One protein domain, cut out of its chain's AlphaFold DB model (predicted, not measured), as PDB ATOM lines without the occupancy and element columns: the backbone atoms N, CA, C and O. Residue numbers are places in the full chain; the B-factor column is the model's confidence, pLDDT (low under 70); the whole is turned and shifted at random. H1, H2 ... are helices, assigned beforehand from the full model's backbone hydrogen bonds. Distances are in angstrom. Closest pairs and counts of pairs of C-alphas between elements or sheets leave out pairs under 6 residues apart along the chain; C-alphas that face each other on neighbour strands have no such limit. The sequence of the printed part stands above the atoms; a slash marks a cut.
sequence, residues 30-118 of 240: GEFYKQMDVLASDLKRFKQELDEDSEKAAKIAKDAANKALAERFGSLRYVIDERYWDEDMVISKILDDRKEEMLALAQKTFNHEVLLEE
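This is residues 30 to 118 of the 240 residues of an uncharacterized protein of Prochlorococcus marinus XMU1408 (UniProt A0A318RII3). Two long helices, H1 and H3, lie side by side and run opposite ways, while H2 makes an open V with H1: it meets H1 and H3 near one end of that pair and then slants away from both. A long link without a named element, residues 74 to 86, leads from the far end of H2 back to the beginning of H3, and a tail at the other end of H3 sticks out, residues 110 to 118. The printed part has 89 residues with three named helices, in the order H1, H2, H3 along the chain, and no named strand; the class is all helix. The whole is loose, with a radius of gyration of the C-alphas of 15.8 A, and flat, spanning 52 by 33 by 17 A.

H1, residues 31 to 52, and H2, residues 54 to 73, form a helical hairpin, with a tight link of 1 residue between them. They touch at a steep tilt of 39 degrees, opposite ways, and the closest C-alphas, those of Leu 50 and Ala 57, are 5.1 A apart. H1 touches H2 with residues 46 to 50 alone, and H2 touches H1 with residues 56 to 58 alone. H1 touches H3, residues 87 to 110, at a shallow tilt of 16 degrees, opposite ways; their closest C-alphas, those of Met 36 and Met 102, are 6.3 A apart. H2 touches H3 at a steep tilt of 54 degrees, the same way, and their closest C-alphas, those of Ala 58 and Glu 87, are 5.8 A apart. Here H2 uses residues 57 to 61 alone and H3 residues 87 to 94 alone. In H1, H2 and H3 every O i to N i+4 pair is within hydrogen-bond range.

H1, Glu 31 to Glu 52, begins with its C-alpha at (190.800, 177.336, 304.564) and measures 31.6 A from first to last C-alpha. H2, Ser 54 to Phe 73, measures 27.8 A and ends with its C-alpha at (196.923, 186.246, 329.145). H3, Glu 87 to Phe 110, is the longest helix, with 24 residues and 34.8 A, and its last C-alpha is at (202.843, 171.412, 303.047).

The two C-alphas farthest apart, those of Arg 83 and Glu 117, are 53.2 A apart, while the first and last printed C-alphas, those of Gly 30 and Glu 118, are 11.8 A apart. Without residues 110 to 118, which stand free and of which 110 belongs to H3, the body spans 42 by 32 by 15 A. The printed part has no cut. The link from H2 to H3 is long, with 13 residues. The mean pLDDT of the printed part is 72.6; under 70 are residues 54, 57, 74 to 85, 87 to 91 and 110 to 118.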
ATOM      1  N   GLY A  30     190.184 176.639 299.670       74.00
ATOM      2  CA  GLY A  30     190.138 176.044 301.006       74.00
ATOM      3  C   GLY A  30     190.447 177.030 302.140       74.00
ATOM      4  O   GLY A  30     190.670 178.223 301.927       74.00
ATOM      5  N   GLU A  31     190.458 176.527 303.380       79.12
ATOM      6  CA  GLU A  31     190.800 177.336 304.564       79.12
ATOM      7  C   GLU A  31     192.205 177.938 304.479       79.12
ATOM      8  O   GLU A  31     192.387 179.083 304.888       79.12
ATOM      9  N   PHE A  32     193.155 177.217 303.877       82.00
ATOM     10  CA  PHE A  32     194.518 177.691 303.651       82.00
ATOM     11  C   PHE A  32     194.552 179.005 302.854       82.00
ATOM     12  O   PHE A  32     195.002 180.026 303.371       82.00
ATOM     13  N   TYR A  33     193.999 179.018 301.634       82.00
ATOM     14  CA  TYR A  33     193.984 180.214 300.782       82.00
ATOM     15  C   TYR A  33     193.228 181.383 301.423       82.00
ATOM     16  O   TYR A  33     193.644 182.528 301.282       82.00
ATOM     17  N   LYS A  34     192.146 181.108 302.165       83.88
ATOM     18  CA  LYS A  34     191.404 182.140 302.908       83.88
ATOM     19  C   LYS A  34     192.259 182.793 303.986       83.88
ATOM     20  O   LYS A  34     192.236 184.012 304.113       83.88
ATOM     21  N   GLN A  35     192.972 181.993 304.771       84.12
ATOM     22  CA  GLN A  35     193.828 182.504 305.840       84.12
ATOM     23  C   GLN A  35     195.031 183.259 305.264       84.12
ATOM     24  O   GLN A  35     195.315 184.360 305.731       84.12
ATOM     25  N   MET A  36     195.657 182.740 304.203       85.94
ATOM     26  CA  MET A  36     196.737 183.431 303.489       85.94
ATOM     27  C   MET A  36     196.283 184.776 302.906       85.94
ATOM     28  O   MET A  36     196.950 185.781 303.123       85.94
ATOM     29  N   ASP A  37     195.127 184.831 302.232       86.75
ATOM     30  CA  ASP A  37     194.598 186.077 301.653       86.75
ATOM     31  C   ASP A  37     194.241 187.119 302.723       86.75
ATOM     32  O   ASP A  37     194.456 188.313 302.509       86.75
ATOM     33  N   VAL A  38     193.713 186.695 303.877       87.56
ATOM     34  CA  VAL A  38     193.434 187.602 305.004       87.56
ATOM     35  C   VAL A  38     194.733 188.162 305.575       87.56
ATOM     36  O   VAL A  38     194.850 189.376 305.709       87.56
ATOM     37  N   LEU A  39     195.721 187.305 305.849       86.25
ATOM     38  CA  LEU A  39     197.016 187.731 306.387       86.25
ATOM     39  C   LEU A  39     197.751 188.670 305.420       86.25
ATOM     40  O   LEU A  39     198.250 189.712 305.843       86.25
ATOM     41  N   ALA A  40     197.749 188.356 304.123       85.62
ATOM     42  CA  ALA A  40     198.360 189.194 303.095       85.62
ATOM     43  C   ALA A  40     197.637 190.542 302.940       85.62
ATOM     44  O   ALA A  40     198.277 191.591 302.840       85.62
ATOM     45  N   SER A  41     196.299 190.543 302.970       84.06
ATOM     46  CA  SER A  41     195.504 191.774 302.923       84.06
ATOM     47  C   SER A  41     195.726 192.647 304.156       84.06
ATOM     48  O   SER A  41     195.807 193.870 304.021       84.06
ATOM     49  N   ASP A  42     195.809 192.047 305.343       81.69
ATOM     50  CA  ASP A  42     196.111 192.766 306.578       81.69
ATOM     51  C   ASP A  42     197.506 193.390 306.479       81.69
ATOM     52  O   ASP A  42     197.645 194.596 306.669       81.69
ATOM     53  N   LEU A  43     198.518 192.614 306.081       81.94
ATOM     54  CA  LEU A  43     199.893 193.087 305.910       81.94
ATOM     55  C   LEU A  43     199.981 194.260 304.923       81.94
ATOM     56  O   LEU A  43     200.588 195.287 305.231       81.94
ATOM     57  N   LYS A  44     199.314 194.156 303.769       81.00
ATOM     58  CA  LYS A  44     199.248 195.231 302.769       81.00
ATOM     59  C   LYS A  44     198.591 196.494 303.316       81.00
ATOM     60  O   LYS A  44     199.106 197.590 303.109       81.00
ATOM     61  N   ARG A  45     197.467 196.348 304.022       79.12
ATOM     62  CA  ARG A  45     196.753 197.476 304.628       79.12
ATOM     63  C   ARG A  45     197.607 198.171 305.687       79.12
ATOM     64  O   ARG A  45     197.696 199.394 305.671       79.12
ATOM     65  N   PHE A  46     198.238 197.405 306.575       73.50
ATOM     66  CA  PHE A  46     199.113 197.941 307.617       73.50
ATOM     67  C   PHE A  46     200.285 198.728 307.026       73.50
ATOM     68  O   PHE A  46     200.624 199.791 307.539       73.50
ATOM     69  N   LYS A  47     200.872 198.246 305.925       73.75
ATOM     70  CA  LYS A  47     201.937 198.962 305.210       73.75
ATOM     71  C   LYS A  47     201.461 200.257 304.564       73.75
ATOM     72  O   LYS A  47     202.124 201.272 304.707       73.75
ATOM     73  N   GLN A  48     200.302 200.247 303.906       75.56
ATOM     74  CA  GLN A  48     199.724 201.475 303.346       75.56
ATOM     75  C   GLN A  48     199.446 202.514 304.434       75.56
ATOM     76  O   GLN A  48     199.738 203.689 304.258       75.56
ATOM     77  N   GLU A  49     198.916 202.080 305.579       74.56
ATOM     78  CA  GLU A  49     198.688 202.974 306.712       74.56
ATOM     79  C   GLU A  49     200.012 203.502 307.296       74.56
ATOM     80  O   GLU A  49     200.046 204.656 307.703       74.56
ATOM     81  N   LEU A  50     201.101 202.722 307.280       72.25
ATOM     82  CA  LEU A  50     202.440 203.185 307.672       72.25
ATOM     83  C   LEU A  50     202.986 204.266 306.730       72.25
ATOM     84  O   LEU A  50     203.519 205.269 307.200       72.25
ATOM     85  N   ASP A  51     202.837 204.067 305.421       70.62
ATOM     86  CA  ASP A  51     203.315 205.009 304.403       70.62
ATOM     87  C   ASP A  51     202.520 206.331 304.416       70.62
ATOM     88  O   ASP A  51     203.056 207.387 304.071       70.62
ATOM     89  N   GLU A  52     201.239 206.288 304.803       78.06
ATOM     90  CA  GLU A  52     200.336 207.447 304.809       78.06
ATOM     91  C   GLU A  52     200.290 208.201 306.151       78.06
ATOM     92  O   GLU A  52     200.229 209.433 306.155       78.06
ATOM     93  N   ASP A  53     200.258 207.487 307.281       77.19
ATOM     94  CA  ASP A  53     200.026 208.045 308.619       77.19
ATOM     95  C   ASP A  53     200.591 207.113 309.710       77.19
ATOM     96  O   ASP A  53     199.909 206.225 310.239       77.19
ATOM     97  N   SER A  54     201.857 207.339 310.069       67.94
ATOM     98  CA  SER A  54     202.586 206.517 311.040       67.94
ATOM     99  C   SER A  54     201.913 206.469 312.418       67.94
ATOM    100  O   SER A  54     201.905 205.413 313.048       67.94
ATOM    101  N   GLU A  55     201.271 207.553 312.872       72.31
ATOM    102  CA  GLU A  55     200.547 207.584 314.154       72.31
ATOM    103  C   GLU A  55     199.317 206.666 314.119       72.31
ATOM    104  O   GLU A  55     199.002 205.953 315.084       72.31
ATOM    105  N   LYS A  56     198.610 206.642 312.986       75.62
ATOM    106  CA  LYS A  56     197.475 205.741 312.777       75.62
ATOM    107  C   LYS A  56     197.929 204.285 312.682       75.62
ATOM    108  O   LYS A  56     197.293 203.430 313.303       75.62
ATOM    109  N   ALA A  57     199.027 204.002 311.983       68.75
ATOM    110  CA  ALA A  57     199.620 202.665 311.935       68.75
ATOM    111  C   ALA A  57     200.054 202.187 313.332       68.75
ATOM    112  O   ALA A  57     199.693 201.081 313.745       68.75
ATOM    113  N   ALA A  58     200.716 203.049 314.110       70.12
ATOM    114  CA  ALA A  58     201.125 202.779 315.488       70.12
ATOM    115  C   ALA A  58     199.927 202.463 316.397       70.12
ATOM    116  O   ALA A  58     199.983 201.552 317.228       70.12
ATOM    117  N   LYS A  59     198.802 203.164 316.215       77.00
ATOM    118  CA  LYS A  59     197.569 202.884 316.961       77.00
ATOM    119  C   LYS A  59     196.999 201.502 316.646       77.00
ATOM    120  O   LYS A  59     196.612 200.779 317.562       77.00
ATOM    121  N   ILE A  60     196.963 201.111 315.375       74.50
ATOM    122  CA  ILE A  60     196.415 199.809 314.969       74.50
ATOM    123  C   ILE A  60     197.359 198.681 315.407       74.50
ATOM    124  O   ILE A  60     196.899 197.660 315.920       74.50
ATOM    125  N   ALA A  61     198.669 198.899 315.300       71.50
ATOM    126  CA  ALA A  61     199.703 198.026 315.846       71.50
ATOM    127  C   ALA A  61     199.509 197.791 317.356       71.50
ATOM    128  O   ALA A  61     199.470 196.653 317.831       71.50
ATOM    129  N   LYS A  62     199.293 198.870 318.109       75.69
ATOM    130  CA  LYS A  62     199.017 198.826 319.548       75.69
ATOM    131  C   LYS A  62     197.733 198.071 319.877       75.69
ATOM    132  O   LYS A  62     197.721 197.255 320.800       75.69
ATOM    133  N   ASP A  63     196.657 198.318 319.139       79.25
ATOM    134  CA  ASP A  63     195.378 197.633 319.340       79.25
ATOM    135  C   ASP A  63     195.498 196.128 319.043       79.25
ATOM    136  O   ASP A  63     194.983 195.302 319.803       79.25
ATOM    137  N   ALA A  64     196.247 195.755 318.000       74.81
ATOM    138  CA  ALA A  64     196.544 194.365 317.666       74.81
ATOM    139  C   ALA A  64     197.391 193.673 318.750       74.81
ATOM    140  O   ALA A  64     197.041 192.576 319.189       74.81
ATOM    141  N   ALA A  65     198.448 194.327 319.243       72.44
ATOM    142  CA  ALA A  65     199.290 193.804 320.318       72.44
ATOM    143  C   ALA A  65     198.495 193.613 321.622       72.44
ATOM    144  O   ALA A  65     198.576 192.563 322.263       72.44
ATOM    145  N   ASN A  66     197.659 194.588 321.988       75.44
ATOM    146  CA  ASN A  66     196.777 194.486 323.152       75.44
ATOM    147  C   ASN A  66     195.769 193.341 323.014       75.44
ATOM    148  O   ASN A  66     195.521 192.623 323.987       75.44
ATOM    149  N   LYS A  67     195.208 193.148 321.816       78.00
ATOM    150  CA  LYS A  67     194.304 192.033 321.525       78.00
ATOM    151  C   LYS A  67     195.018 190.685 321.662       78.00
ATOM    152  O   LYS A  67     194.513 189.819 322.371       78.00
ATOM    153  N   ALA A  68     196.205 190.529 321.077       72.56
ATOM    154  CA  ALA A  68     196.988 189.294 321.165       72.56
ATOM    155  C   ALA A  68     197.378 188.957 322.617       72.56
ATOM    156  O   ALA A  68     197.243 187.817 323.070       72.56
ATOM    157  N   LEU A  69     197.792 189.961 323.396       71.12
ATOM    158  CA  LEU A  69     198.058 189.786 324.823       71.12
ATOM    159  C   LEU A  69     196.777 189.420 325.600       71.12
ATOM    160  O   LEU A  69     196.841 188.592 326.510       71.12
ATOM    161  N   ALA A  70     195.614 189.965 325.222       74.44
ATOM    162  CA  ALA A  70     194.309 189.625 325.811       74.44
ATOM    163  C   ALA A  70     193.860 188.209 325.542       74.44
ATOM    164  O   ALA A  70     193.371 187.551 326.463       74.44
ATOM    165  N   GLU A  71     194.092 187.717 324.340       76.69
ATOM    166  CA  GLU A  71     193.814 186.331 323.994       76.69
ATOM    167  C   GLU A  71     194.751 185.373 324.742       76.69
ATOM    168  O   GLU A  71     194.313 184.328 325.220       76.69
ATOM    169  N   ARG A  72     196.023 185.749 324.927       72.44
ATOM    170  CA  ARG A  72     197.028 184.879 325.557       72.44
ATOM    171  C   ARG A  72     197.013 184.895 327.087       72.44
ATOM    172  O   ARG A  72     197.288 183.871 327.712       72.44
ATOM    173  N   PHE A  73     196.731 186.040 327.704       73.00
ATOM    174  CA  PHE A  73     196.923 186.246 329.145       73.00
ATOM    175  C   PHE A  73     195.706 186.850 329.871       73.00
ATOM    176  O   PHE A  73     195.700 186.876 331.104       73.00
ATOM    177  N   GLY A  74     194.664 187.276 329.148       69.81
ATOM    178  CA  GLY A  74     193.444 187.876 329.701       69.81
ATOM    179  C   GLY A  74     193.564 189.375 330.012       69.81
ATOM    180  O   GLY A  74     194.568 189.835 330.551       69.81
ATOM    181  N   SER A  75     192.493 190.131 329.746       63.22
ATOM    182  CA  SER A  75     192.442 191.607 329.633       63.22
ATOM    183  C   SER A  75     192.958 192.460 330.804       63.22
ATOM    184  O   SER A  75     193.120 193.664 330.642       63.22
ATOM    185  N   LEU A  76     193.192 191.883 331.983       60.72
ATOM    186  CA  LEU A  76     193.530 192.617 333.212       60.72
ATOM    187  C   LEU A  76     194.988 192.441 333.666       60.72
ATOM    188  O   LEU A  76     195.344 192.922 334.740       60.72
ATOM    189  N   ARG A  77     195.825 191.713 332.913       58.72
ATOM    190  CA  ARG A  77     197.147 191.283 333.409       58.72
ATOM    191  C   ARG A  77     198.344 192.103 332.939       58.72
ATOM    192  O   ARG A  77     199.435 191.884 333.459       58.72
ATOM    193  N   TYR A  78     198.181 193.024 331.998       60.69
ATOM    194  CA  TYR A  78     199.303 193.764 331.421       60.69
ATOM    195  C   TYR A  78     198.836 195.132 330.926       60.69
ATOM    196  O   TYR A  78     197.718 195.304 330.449       60.69
ATOM    197  N   VAL A  79     199.727 196.105 331.069       59.91
ATOM    198  CA  VAL A  79     199.636 197.431 330.466       59.91
ATOM    199  C   VAL A  79     200.950 197.613 329.728       59.91
ATOM    200  O   VAL A  79     202.013 197.373 330.300       59.91
ATOM    201  N   ILE A  80     200.872 197.969 328.453       63.38
ATOM    202  CA  ILE A  80     202.050 198.275 327.648       63.38
ATOM    203  C   ILE A  80     202.673 199.562 328.210       63.38
ATOM    204  O   ILE A  80     201.994 200.584 328.296       63.38
ATOM    205  N   ASP A  81     203.943 199.510 328.625       66.06
ATOM    206  CA  ASP A  81     204.672 200.698 329.082       66.06
ATOM    207  C   ASP A  81     205.065 201.552 327.873       66.06
ATOM    208  O   ASP A  81     206.033 201.271 327.170       66.06
ATOM    209  N   GLU A  82     204.283 202.603 327.639       64.88
ATOM    210  CA  GLU A  82     204.398 203.490 326.478       64.88
ATOM    211  C   GLU A  82     205.726 204.261 326.428       64.88
ATOM    212  O   GLU A  82     206.104 204.775 325.383       64.88
ATOM    213  N   ARG A  83     206.479 204.327 327.534       69.12
ATOM    214  CA  ARG A  83     207.758 205.058 327.594       69.12
ATOM    215  C   ARG A  83     208.882 204.385 326.809       69.12
ATOM    216  O   ARG A  83     209.881 205.035 326.519       69.12
ATOM    217  N   TYR A  84     208.728 203.099 326.511       62.19
ATOM    218  CA  TYR A  84     209.663 202.300 325.714       62.19
ATOM    219  C   TYR A  84     209.045 201.868 324.380       62.19
ATOM    220  O   TYR A  84     209.555 200.961 323.725       62.19
ATOM    221  N   TRP A  85     207.919 202.482 324.009       67.31
ATOM    222  CA  TRP A  85     207.233 202.219 322.758       67.31
ATOM    223  C   TRP A  85     207.933 202.974 321.634       67.31
ATOM    224  O   TRP A  85     207.667 204.147 321.388       67.31
ATOM    225  N   ASP A  86     208.873 202.293 320.996       70.25
ATOM    226  CA  ASP A  86     209.411 202.714 319.711       70.25
ATOM    227  C   ASP A  86     208.424 202.261 318.626       70.25
ATOM    228  O   ASP A  86     208.234 201.062 318.402       70.25
ATOM    229  N   GLU A  87     207.725 203.228 318.032       66.94
ATOM    230  CA  GLU A  87     206.665 202.986 317.050       66.94
ATOM    231  C   GLU A  87     207.190 202.210 315.841       66.94
ATOM    232  O   GLU A  87     206.562 201.232 315.432       66.94
ATOM    233  N   ASP A  88     208.379 202.559 315.348       66.69
ATOM    234  CA  ASP A  88     209.003 201.902 314.200       66.69
ATOM    235  C   ASP A  88     209.354 200.447 314.534       66.69
ATOM    236  O   ASP A  88     209.075 199.528 313.757       66.69
ATOM    237  N   MET A  89     209.896 200.206 315.733       69.44
ATOM    238  CA  MET A  89     210.235 198.857 316.199       69.44
ATOM    239  C   MET A  89     208.994 197.967 316.344       69.44
ATOM    240  O   MET A  89     209.018 196.795 315.958       69.44
ATOM    241  N   VAL A  90     207.905 198.493 316.910       68.88
ATOM    242  CA  VAL A  90     206.676 197.711 317.104       68.88
ATOM    243  C   VAL A  90     206.002 197.407 315.773       68.88
ATOM    244  O   VAL A  90     205.537 196.285 315.562       68.88
ATOM    245  N   ILE A  91     205.957 198.384 314.870       68.38
ATOM    246  CA  ILE A  91     205.375 198.204 313.542       68.38
ATOM    247  C   ILE A  91     206.179 197.163 312.756       68.38
ATOM    248  O   ILE A  91     205.578 196.232 312.218       68.38
ATOM    249  N   SER A  92     207.516 197.243 312.773       70.19
ATOM    250  CA  SER A  92     208.384 196.217 312.178       70.19
ATOM    251  C   SER A  92     208.089 194.835 312.758       70.19
ATOM    252  O   SER A  92     207.886 193.885 312.009       70.19
ATOM    253  N   LYS A  93     207.975 194.723 314.088       73.81
ATOM    254  CA  LYS A  93     207.725 193.434 314.738       73.81
ATOM    255  C   LYS A  93     206.380 192.821 314.342       73.81
ATOM    256  O   LYS A  93     206.304 191.614 314.157       73.81
ATOM    257  N   ILE A  94     205.330 193.624 314.184       73.19
ATOM    258  CA  ILE A  94     204.012 193.125 313.761       73.19
ATOM    259  C   ILE A  94     204.024 192.673 312.301       73.19
ATOM    260  O   ILE A  94     203.375 191.679 311.969       73.19
ATOM    261  N   LEU A  95     204.749 193.381 311.430       73.19
ATOM    262  CA  LEU A  95     204.943 192.949 310.046       73.19
ATOM    263  C   LEU A  95     205.663 191.597 309.995       73.19
ATOM    264  O   LEU A  95     205.214 190.703 309.277       73.19
ATOM    265  N   ASP A  96     206.713 191.434 310.799       79.19
ATOM    266  CA  ASP A  96     207.455 190.175 310.912       79.19
ATOM    267  C   ASP A  96     206.570 189.054 311.477       79.19
ATOM    268  O   ASP A  96     206.506 187.974 310.897       79.19
ATOM    269  N   ASP A  97     205.809 189.318 312.543       79.88
ATOM    270  CA  ASP A  97     204.906 188.336 313.160       79.88
ATOM    271  C   ASP A  97     203.847 187.836 312.160       79.88
ATOM    272  O   ASP A  97     203.542 186.644 312.111       79.88
ATOM    273  N   ARG A  98     203.301 188.718 311.311       79.31
ATOM    274  CA  ARG A  98     202.337 188.320 310.268       79.31
ATOM    275  C   ARG A  98     202.975 187.448 309.190       79.31
ATOM    276  O   ARG A  98     202.340 186.496 308.737       79.31
ATOM    277  N   LYS A  99     204.222 187.727 308.805       80.06
ATOM    278  CA  LYS A  99     204.983 186.876 307.875       80.06
ATOM    279  C   LYS A  99     205.304 185.521 308.493       80.06
ATOM    280  O   LYS A  99     205.126 184.499 307.832       80.06
ATOM    281  N   GLU A 100     205.706 185.496 309.762       83.06
ATOM    282  CA  GLU A 100     205.931 184.260 310.517       83.06
ATOM    283  C   GLU A 100     204.649 183.414 310.607       83.06
ATOM    284  O   GLU A 100     204.703 182.199 310.417       83.06
ATOM    285  N   GLU A 101     203.482 184.033 310.822       84.00
ATOM    286  CA  GLU A 101     202.185 183.340 310.801       84.00
ATOM    287  C   GLU A 101     201.877 182.723 309.427       84.00
ATOM    288  O   GLU A 101     201.452 181.565 309.356       84.00
ATOM    289  N   MET A 102     202.126 183.452 308.332       84.50
ATOM    290  CA  MET A 102     201.960 182.932 306.967       84.50
ATOM    291  C   MET A 102     202.928 181.775 306.677       84.50
ATOM    292  O   MET A 102     202.518 180.745 306.138       84.50
ATOM    293  N   LEU A 103     204.193 181.900 307.092       81.19
ATOM    294  CA  LEU A 103     205.205 180.849 306.967       81.19
ATOM    295  C   LEU A 103     204.806 179.593 307.748       81.19
ATOM    296  O   LEU A 103     204.850 178.490 307.205       81.19
ATOM    297  N   ALA A 104     204.364 179.748 308.996       81.88
ATOM    298  CA  ALA A 104     203.909 178.639 309.826       81.88
ATOM    299  C   ALA A 104     202.670 177.951 309.234       81.88
ATOM    300  O   ALA A 104     202.566 176.723 309.274       81.88
ATOM    301  N   LEU A 105     201.740 178.719 308.657       82.81
ATOM    302  CA  LEU A 105     200.555 178.187 307.986       82.81
ATOM    303  C   LEU A 105     200.928 177.358 306.751       82.81
ATOM    304  O   LEU A 105     200.431 176.239 306.588       82.81
ATOM    305  N   ALA A 106     201.820 177.870 305.906       77.56
ATOM    306  CA  ALA A 106     202.322 177.146 304.746       77.56
ATOM    307  C   ALA A 106     203.089 175.888 305.164       77.56
ATOM    308  O   ALA A 106     202.738 174.795 304.732       77.56
ATOM    309  N   GLN A 107     204.047 175.996 306.086       75.12
ATOM    310  CA  GLN A 107     204.776 174.839 306.606       75.12
ATOM    311  C   GLN A 107     203.829 173.787 307.185       75.12
ATOM    312  O   GLN A 107     203.976 172.610 306.890       75.12
ATOM    313  N   LYS A 108     202.820 174.178 307.969       78.19
ATOM    314  CA  LYS A 108     201.818 173.242 308.498       78.19
ATOM    315  C   LYS A 108     201.045 172.531 307.385       78.19
ATOM    316  O   LYS A 108     200.764 171.345 307.517       78.19
ATOM    317  N   THR A 109     200.701 173.248 306.319       73.19
ATOM    318  CA  THR A 109     199.925 172.718 305.190       73.19
ATOM    319  C   THR A 109     200.773 171.752 304.357       73.19
ATOM    320  O   THR A 109     200.407 170.593 304.191       73.19
ATOM    321  N   PHE A 110     201.964 172.180 303.935       69.56
ATOM    322  CA  PHE A 110     202.843 171.412 303.047       69.56
ATOM    323  C   PHE A 110     203.666 170.321 303.761       69.56
ATOM    324  O   PHE A 110     204.068 169.354 303.121       69.56
ATOM    325  N   ASN A 111     203.883 170.408 305.082       62.25
ATOM    326  CA  ASN A 111     204.552 169.341 305.844       62.25
ATOM    327  C   ASN A 111     203.620 168.180 306.215       62.25
ATOM    328  O   ASN A 111     204.109 167.161 306.703       62.25
ATOM    329  N   HIS A 112     202.296 168.339 306.136       53.16
ATOM    330  CA  HIS A 112     201.340 167.312 306.588       53.16
ATOM    331  C   HIS A 112     200.527 166.708 305.444       53.16
ATOM    332  O   HIS A 112     200.076 165.571 305.564       53.16
ATOM    333  N   GLU A 113     200.415 167.404 304.317       50.22
ATOM    334  CA  GLU A 113     199.789 166.895 303.108       50.22
ATOM    335  C   GLU A 113     200.686 167.253 301.923       50.22
ATOM    336  O   GLU A 113     200.850 168.417 301.567       50.22
ATOM    337  N   VAL A 114     201.281 166.236 301.291       47.59
ATOM    338  CA  VAL A 114     201.748 166.388 299.913       47.59
ATOM    339  C   VAL A 114     200.477 166.633 299.107       47.59
ATOM    340  O   VAL A 114     199.730 165.689 298.846       47.59
ATOM    341  N   LEU A 115     200.182 167.898 298.795       50.97
ATOM    342  CA  LEU A 115     199.080 168.279 297.916       50.97
ATOM    343  C   LEU A 115     199.378 167.723 296.521       50.97
ATOM    344  O   LEU A 115     200.019 168.345 295.673       50.97
ATOM    345  N   LEU A 116     198.952 166.478 296.328       48.88
ATOM    346  CA  LEU A 116     198.960 165.773 295.065       48.88
ATOM    347  C   LEU A 116     197.775 166.289 294.237       48.88
ATOM    348  O   LEU A 116     196.610 166.079 294.559       48.88
ATOM    349  N   GLU A 117     198.142 166.974 293.161       47.28
ATOM    350  CA  GLU A 117     197.452 167.004 291.865       47.28
ATOM    351  C   GLU A 117     196.170 167.822 291.671       47.28
ATOM    352  O   GLU A 117     195.795 167.996 290.515       47.28
ATOM    353  N   GLU A 118     195.525 168.400 292.690       49.69
ATOM    354  CA  GLU A 118     194.256 169.106 292.423       49.69
ATOM    355  C   GLU A 118     194.092 170.543 292.913       49.69
ATOM    356  O   GLU A 118     193.121 171.161 292.503       49.69
TER     357      GLU A 118